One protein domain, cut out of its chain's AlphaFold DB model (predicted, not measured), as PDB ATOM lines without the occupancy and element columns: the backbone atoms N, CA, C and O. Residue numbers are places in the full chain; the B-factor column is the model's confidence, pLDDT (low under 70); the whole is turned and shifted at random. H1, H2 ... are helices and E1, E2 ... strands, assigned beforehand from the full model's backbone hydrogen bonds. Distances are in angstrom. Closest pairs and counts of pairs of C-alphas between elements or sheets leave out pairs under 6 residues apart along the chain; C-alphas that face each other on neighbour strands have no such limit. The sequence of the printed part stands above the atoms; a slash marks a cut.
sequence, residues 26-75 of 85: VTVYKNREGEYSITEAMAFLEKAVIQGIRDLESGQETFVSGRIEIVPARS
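This is residues 26 to 75 of the 85 residues of an uncharacterized protein of Hyella patelloides LEGE 07179 (UniProt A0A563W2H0). A slim rod is made of one long helix, H1, and a small sheet of two parallel strands, E1 and E2, set beside the first turns of the helix. The later part of H1 reaches beyond the sheet, and residues 58 to 66 lead back from its far end to E2. The printed part has 50 residues, with two named strands and one named helix in the order E1, H1, E2; the class is mixed, helices and strands. It is only just loose, close to extended, with a radius of gyration of the C-alphas of 14.2 A and spans of 44 by 14 by 14 A.

E1, residues 26 to 30, and E2, residues 67 to 72, are parallel neighbours, with 31 degrees between their directions. The C-alphas of Val 28 and Ile 70 face each other at 4.9 A. N 28 and O 69, at 2.8 A, and N 71 and O 28, at 2.9 A, are within hydrogen-bond range. Residues 29 to 30 of E1 also form a short antiparallel pairing with residues 36 to 37. H1, residues 39 to 57, has 8 pairs of C-alphas within 8 A of E1; the closest are those of Val 26 and Ala 41, 5.6 A apart. H1 and E2 have 1 such pair, Ala 41 and Ile 68, at 8.0 A. E1, H1 and E2 form a strand-helix-strand unit, two parallel neighbour strands with a helix between them along the chain, and its crossover is right-handed. In H1, 14 of 15 O i to N i+4 pairs are within hydrogen-bond range.

E1 begins with C-alpha 26 at (-51.168, -45.551, -50.833). H1 measures 27.8 A from first to last C-alpha and ends at (-42.874, -65.401, -34.692). E2 measures 16.3 A and ends with C-alpha 72 at (-48.660, -33.836, -57.478).

The two C-alphas farthest apart are those of Arg 32 and Ser 58, at 44.4 A. The printed part has no cut, and both links are short. Mean pLDDT of the printed part is 82.1; residue 75 is under 70.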
ATOM      1  N   VAL A  26     -51.876 -46.500 -51.673       79.38
ATOM      2  CA  VAL A  26     -51.168 -45.551 -50.833       79.38
ATOM      3  C   VAL A  26     -50.783 -44.357 -51.691       79.38
ATOM      4  O   VAL A  26     -50.012 -44.491 -52.642       79.38
ATOM      5  N   THR A  27     -51.298 -43.175 -51.355       81.06
ATOM      6  CA  THR A  27     -50.958 -41.955 -52.092       81.06
ATOM      7  C   THR A  27     -49.674 -41.339 -51.534       81.06
ATOM      8  O   THR A  27     -49.557 -41.061 -50.340       81.06
ATOM      9  N   VAL A  28     -48.715 -41.069 -52.413       85.44
ATOM     10  CA  VAL A  28     -47.489 -40.325 -52.117       85.44
ATOM     11  C   VAL A  28     -47.499 -39.031 -52.916       85.44
ATOM     12  O   VAL A  28     -47.742 -39.026 -54.121       85.44
ATOM     13  N   TYR A  29     -47.217 -37.909 -52.258       86.62
ATOM     14  CA  TYR A  29     -47.255 -36.604 -52.911       86.62
ATOM     15  C   TYR A  29     -45.853 -36.150 -53.295       86.62
ATOM     16  O   TYR A  29     -44.995 -36.039 -52.427       86.62
ATOM     17  N   LYS A  30     -45.632 -35.823 -54.569       89.81
ATOM     18  CA  LYS A  30     -44.372 -35.245 -55.055       89.81
ATOM     19  C   LYS A  30     -44.496 -33.727 -55.201       89.81
ATOM     20  O   LYS A  30     -45.463 -33.246 -55.811       89.81
ATOM     21  N   ASN A  31     -43.562 -32.967 -54.631       88.81
ATOM     22  CA  ASN A  31     -43.477 -31.516 -54.846       88.81
ATOM     23  C   ASN A  31     -42.710 -31.182 -56.145       88.81
ATOM     24  O   ASN A  31     -42.387 -32.072 -56.934       88.81
ATOM     25  N   ARG A  32     -42.502 -29.891 -56.432       86.62
ATOM     26  CA  ARG A  32     -41.845 -29.448 -57.678       86.62
ATOM     27  C   ARG A  32     -40.335 -29.671 -57.637       86.62
ATOM     28  O   ARG A  32     -39.716 -29.831 -58.680       86.62
ATOM     29  N   GLU A  33     -39.793 -29.713 -56.430       91.00
ATOM     30  CA  GLU A  33     -38.402 -29.956 -56.069       91.00
ATOM     31  C   GLU A  33     -38.051 -31.452 -56.157       91.00
ATOM     32  O   GLU A  33     -36.887 -31.834 -56.131       91.00
ATOM     33  N   GLY A  34     -39.064 -32.308 -56.325       86.88
ATOM     34  CA  GLY A  34     -38.918 -33.749 -56.474       86.88
ATOM     35  C   GLY A  34     -38.965 -34.531 -55.161       86.88
ATOM     36  O   GLY A  34     -38.836 -35.754 -55.197       86.88
ATOM     37  N   GLU A  35     -39.200 -33.862 -54.037       87.88
ATOM     38  CA  GLU A  35     -39.339 -34.459 -52.714       87.88
ATOM     39  C   GLU A  35     -40.704 -35.135 -52.547       87.88
ATOM     40  O   GLU A  35     -41.735 -34.664 -53.047       87.88
ATOM     41  N   TYR A  36     -40.708 -36.241 -51.804       86.31
ATOM     42  CA  TYR A  36     -41.892 -37.051 -51.551       86.31
ATOM     43  C   TYR A  36     -42.422 -36.838 -50.131       86.31
ATOM     44  O   TYR A  36     -41.711 -37.016 -49.147       86.31
ATOM     45  N   SER A  37     -43.713 -36.537 -50.014       84.50
ATOM     46  CA  SER A  37     -44.465 -36.613 -48.766       84.50
ATOM     47  C   SER A  37     -45.184 -37.959 -48.705       84.50
ATOM     48  O   SER A  37     -46.124 -38.213 -49.461       84.50
ATOM     49  N   ILE A  38     -44.707 -38.824 -47.806       83.19
ATOM     50  CA  ILE A  38     -45.078 -40.243 -47.712       83.19
ATOM     51  C   ILE A  38     -45.915 -40.573 -46.465       83.19
ATOM     52  O   ILE A  38     -45.944 -41.718 -46.039       83.19
ATOM     53  N   THR A  39     -46.585 -39.601 -45.835       76.25
ATOM     54  CA  THR A  39     -47.257 -39.810 -44.534       76.25
ATOM     55  C   THR A  39     -48.264 -40.966 -44.543       76.25
ATOM     56  O   THR A  39     -48.262 -41.778 -43.624       76.25
ATOM     57  N   GLU A  40     -49.083 -41.082 -45.591       74.12
ATOM     58  CA  GLU A  40     -50.025 -42.203 -45.750       74.12
ATOM     59  C   GLU A  40     -49.288 -43.536 -45.980       74.12
ATOM     60  O   GLU A  40     -49.714 -44.578 -45.484       74.12
ATOM     61  N   ALA A  41     -48.137 -43.497 -46.658       79.25
ATOM     62  CA  ALA A  41     -47.296 -44.669 -46.877       79.25
ATOM     63  C   ALA A  41     -46.596 -45.148 -45.611       79.25
ATOM     64  O   ALA A  41     -46.453 -46.353 -45.437       79.25
ATOM     65  N   MET A  42     -46.216 -44.244 -44.706       84.00
ATOM     66  CA  MET A  42     -45.623 -44.635 -43.427       84.00
ATOM     67  C   MET A  42     -46.592 -45.487 -42.606       84.00
ATOM     68  O   MET A  42     -46.207 -46.554 -42.147       84.00
ATOM     69  N   ALA A  43     -47.859 -45.071 -42.496       83.69
ATOM     70  CA  ALA A  43     -48.867 -45.830 -41.753       83.69
ATOM     71  C   ALA A  43     -49.150 -47.210 -42.378       83.69
ATOM     72  O   ALA A  43     -49.396 -48.185 -41.668       83.69
ATOM     73  N   PHE A  44     -49.117 -47.305 -43.710       83.50
ATOM     74  CA  PHE A  44     -49.235 -48.584 -44.410       83.50
ATOM     75  C   PHE A  44     -48.032 -49.498 -44.139       83.50
ATOM     76  O   PHE A  44     -48.214 -50.655 -43.761       83.50
ATOM     77  N   LEU A  45     -46.813 -48.972 -44.285       83.38
ATOM     78  CA  LEU A  45     -45.577 -49.718 -44.053       83.38
ATOM     79  C   LEU A  45     -45.458 -50.179 -42.598       83.38
ATOM     80  O   LEU A  45     -45.071 -51.314 -42.355       83.38
ATOM     81  N   GLU A  46     -45.846 -49.342 -41.637       86.88
ATOM     82  CA  GLU A  46     -45.855 -49.698 -40.216       86.88
ATOM     83  C   GLU A  46     -46.755 -50.911 -39.945       86.88
ATOM     84  O   GLU A  46     -46.325 -51.876 -39.316       86.88
ATOM     85  N   LYS A  47     -47.976 -50.923 -40.495       84.94
ATOM     86  CA  LYS A  47     -48.880 -52.081 -40.388       84.94
ATOM     87  C   LYS A  47     -48.299 -53.331 -41.045       84.94
ATOM     88  O   LYS A  47     -48.395 -54.411 -40.467       84.94
ATOM     89  N   ALA A  48     -47.699 -53.183 -42.226       83.88
ATOM     90  CA  ALA A  48     -47.072 -54.287 -42.945       83.88
ATOM     91  C   ALA A  48     -45.920 -54.908 -42.139       83.88
ATOM     92  O   ALA A  48     -45.819 -56.127 -42.044       83.88
ATOM     93  N   VAL A  49     -45.096 -54.069 -41.504       85.62
ATOM     94  CA  VAL A  49     -43.992 -54.505 -40.640       85.62
ATOM     95  C   VAL A  49     -44.512 -55.224 -39.398       85.62
ATOM     96  O   VAL A  49     -44.011 -56.296 -39.073       85.62
ATOM     97  N   ILE A  50     -45.532 -54.681 -38.724       87.69
ATOM     98  CA  ILE A  50     -46.126 -55.316 -37.536       87.69
ATOM     99  C   ILE A  50     -46.690 -56.700 -37.878       87.69
ATOM    100  O   ILE A  50     -46.463 -57.648 -37.127       87.69
ATOM    101  N   GLN A  51     -47.408 -56.827 -38.998       84.69
ATOM    102  CA  GLN A  51     -47.922 -58.122 -39.443       84.69
ATOM    103  C   GLN A  51     -46.779 -59.085 -39.774       84.69
ATOM    104  O   GLN A  51     -46.777 -60.212 -39.290       84.69
ATOM    105  N   GLY A  52     -45.767 -58.604 -40.502       85.75
ATOM    106  CA  GLY A  52     -44.570 -59.374 -40.824       85.75
ATOM    107  C   GLY A  52     -43.877 -59.950 -39.592       85.75
ATOM    108  O   GLY A  52     -43.530 -61.122 -39.569       85.75
ATOM    109  N   ILE A  53     -43.720 -59.155 -38.531       86.25
ATOM    110  CA  ILE A  53     -43.111 -59.619 -37.277       86.25
ATOM    111  C   ILE A  53     -43.930 -60.753 -36.640       86.25
ATOM    112  O   ILE A  53     -43.352 -61.760 -36.243       86.25
ATOM    113  N   ARG A  54     -45.262 -60.623 -36.580       86.50
ATOM    114  CA  ARG A  54     -46.148 -61.648 -35.989       86.50
ATOM    115  C   ARG A  54     -46.100 -62.976 -36.742       86.50
ATOM    116  O   ARG A  54     -46.130 -64.048 -36.136       86.50
ATOM    117  N   ASP A  55     -46.025 -62.905 -38.061       85.94
ATOM    118  CA  ASP A  55     -45.968 -64.096 -38.902       85.94
ATOM    119  C   ASP A  55     -44.594 -64.776 -38.781       85.94
ATOM    120  O   ASP A  55     -44.533 -66.001 -38.679       85.94
ATOM    121  N   LEU A  56     -43.504 -64.000 -38.667       83.81
ATOM    122  CA  LEU A  56     -42.163 -64.536 -38.395       83.81
ATOM    123  C   LEU A  56     -42.090 -65.251 -37.039       83.81
ATOM    124  O   LEU A  56     -41.484 -66.319 -36.954       83.81
ATOM    125  N   GLU A  57     -42.732 -64.716 -35.992       84.06
ATOM    126  CA  GLU A  57     -42.874 -65.401 -34.692       84.06
ATOM    127  C   GLU A  57     -43.606 -66.748 -34.827       84.06
ATOM    128  O   GLU A  57     -43.347 -67.680 -34.065       84.06
ATOM    129  N   SER A  58     -44.473 -66.873 -35.833       84.50
ATOM    130  CA  SER A  58     -45.231 -68.088 -36.151       84.50
ATOM    131  C   SER A  58     -44.533 -68.999 -37.176       84.50
ATOM    132  O   SER A  58     -45.091 -70.027 -37.564       84.50
ATOM    133  N   GLY A  59     -43.324 -68.644 -37.631       81.69
ATOM    134  CA  GLY A  59     -42.579 -69.379 -38.657       81.69
ATOM    135  C   GLY A  59     -43.178 -69.286 -40.068       81.69
ATOM    136  O   GLY A  59     -42.882 -70.137 -40.905       81.69
ATOM    137  N   GLN A  60     -44.028 -68.290 -40.325       78.38
ATOM    138  CA  GLN A  60     -44.661 -68.041 -41.619       78.38
ATOM    139  C   GLN A  60     -43.963 -66.900 -42.370       78.38
ATOM    140  O   GLN A  60     -43.379 -65.998 -41.771       78.38
ATOM    141  N   GLU A  61     -44.035 -66.942 -43.700       74.94
ATOM    142  CA  GLU A  61     -43.634 -65.826 -44.556       74.94
ATOM    143  C   GLU A  61     -44.827 -64.897 -44.802       74.94
ATOM    144  O   GLU A  61     -45.934 -65.358 -45.086       74.94
ATOM    145  N   THR A  62     -44.591 -63.585 -44.757       70.69
ATOM    146  CA  THR A  62     -45.605 -62.570 -45.072       70.69
ATOM    147  C   THR A  62     -45.295 -61.901 -46.393       70.69
ATOM    148  O   THR A  62     -44.216 -61.337 -46.585       70.69
ATOM    149  N   PHE A  63     -46.296 -61.854 -47.264       71.81
ATOM    150  CA  PHE A  63     -46.269 -61.038 -48.469       71.81
ATOM    151  C   PHE A  63     -47.323 -59.942 -48.343       71.81
ATOM    152  O   PHE A  63     -48.520 -60.211 -48.390       71.81
ATOM    153  N   VAL A  64     -46.876 -58.695 -48.174       73.06
ATOM    154  CA  VAL A  64     -47.762 -57.525 -48.204       73.06
ATOM    155  C   VAL A  64     -47.587 -56.814 -49.534       73.06
ATOM    156  O   VAL A  64     -46.513 -56.293 -49.829       73.06
ATOM    157  N   SER A  65     -48.655 -56.771 -50.327       71.69
ATOM    158  CA  SER A  65     -48.717 -55.991 -51.558       71.69
ATOM    159  C   SER A  65     -49.499 -54.697 -51.331       71.69
ATOM    160  O   SER A  65     -50.519 -54.654 -50.643       71.69
ATOM    161  N   GLY A  66     -48.998 -53.609 -51.904       72.75
ATOM    162  CA  GLY A  66     -49.638 -52.301 -51.871       72.75
ATOM    163  C   GLY A  66     -49.304 -51.537 -53.140       72.75
ATOM    164  O   GLY A  66     -48.212 -51.676 -53.689       72.75
ATOM    165  N   ARG A  67     -50.253 -50.737 -53.624       76.31
ATOM    166  CA  ARG A  67     -50.059 -49.903 -54.812       76.31
ATOM    167  C   ARG A  67     -49.672 -48.501 -54.368       76.31
ATOM    168  O   ARG A  67     -50.416 -47.870 -53.625       76.31
ATOM    169  N   ILE A  68     -48.526 -48.000 -54.824       78.31
ATOM    170  CA  ILE A  68     -48.102 -46.623 -54.545       78.31
ATOM    171  C   ILE A  68     -48.519 -45.735 -55.714       78.31
ATOM    172  O   ILE A  68     -48.011 -45.872 -56.824       78.31
ATOM    173  N   GLU A  69     -49.424 -44.798 -55.452       80.50
ATOM    174  CA  GLU A  69     -49.808 -43.769 -56.412       80.50
ATOM    175  C   GLU A  69     -49.018 -42.487 -56.128       80.50
ATOM    176  O   GLU A  69     -49.154 -41.883 -55.063       80.50
ATOM    177  N   ILE A  70     -48.192 -42.049 -57.082       85.19
ATOM    178  CA  ILE A  70     -47.461 -40.782 -56.974       85.19
ATOM    179  C   ILE A  70     -48.302 -39.674 -57.602       85.19
ATOM    180  O   ILE A  70     -48.505 -39.649 -58.814       85.19
ATOM    181  N   VAL A  71     -48.734 -38.707 -56.793       84.94
ATOM    182  CA  VAL A  71     -49.545 -37.574 -57.255       84.94
ATOM    183  C   VAL A  71     -48.856 -36.231 -56.993       84.94
ATOM    184  O   VAL A  71     -48.067 -36.095 -56.056       84.94
ATOM    185  N   PRO A  72     -49.157 -35.178 -57.770       84.25
ATOM    186  CA  PRO A  72     -48.660 -33.836 -57.478       84.25
ATOM    187  C   PRO A  72     -49.166 -33.315 -56.123       84.25
ATOM    188  O   PRO A  72     -50.359 -33.397 -55.833       84.25
ATOM    189  N   ALA A  73     -48.309 -32.663 -55.330       81.50
ATOM    190  CA  ALA A  73     -48.688 -32.091 -54.026       81.50
ATOM    191  C   ALA A  73     -49.882 -31.112 -54.095       81.50
ATOM    192  O   ALA A  73     -50.709 -31.061 -53.183       81.50
ATOM    193  N   ARG A  74     -50.045 -30.396 -55.216       77.38
ATOM    194  CA  ARG A  74     -51.208 -29.524 -55.487       77.38
ATOM    195  C   ARG A  74     -52.557 -30.262 -55.472       77.38
ATOM    196  O   ARG A  74     -53.580 -29.647 -55.181       77.38
ATOM    197  N   SER A  75     -52.569 -31.571 -55.729       68.62
ATOM    198  CA  SER A  75     -53.776 -32.408 -55.683       68.62
ATOM    199  C   SER A  75     -54.274 -32.650 -54.251       68.62
ATOM    200  O   SER A  75     -55.471 -32.860 -54.049       68.62
TER     201      SER A  75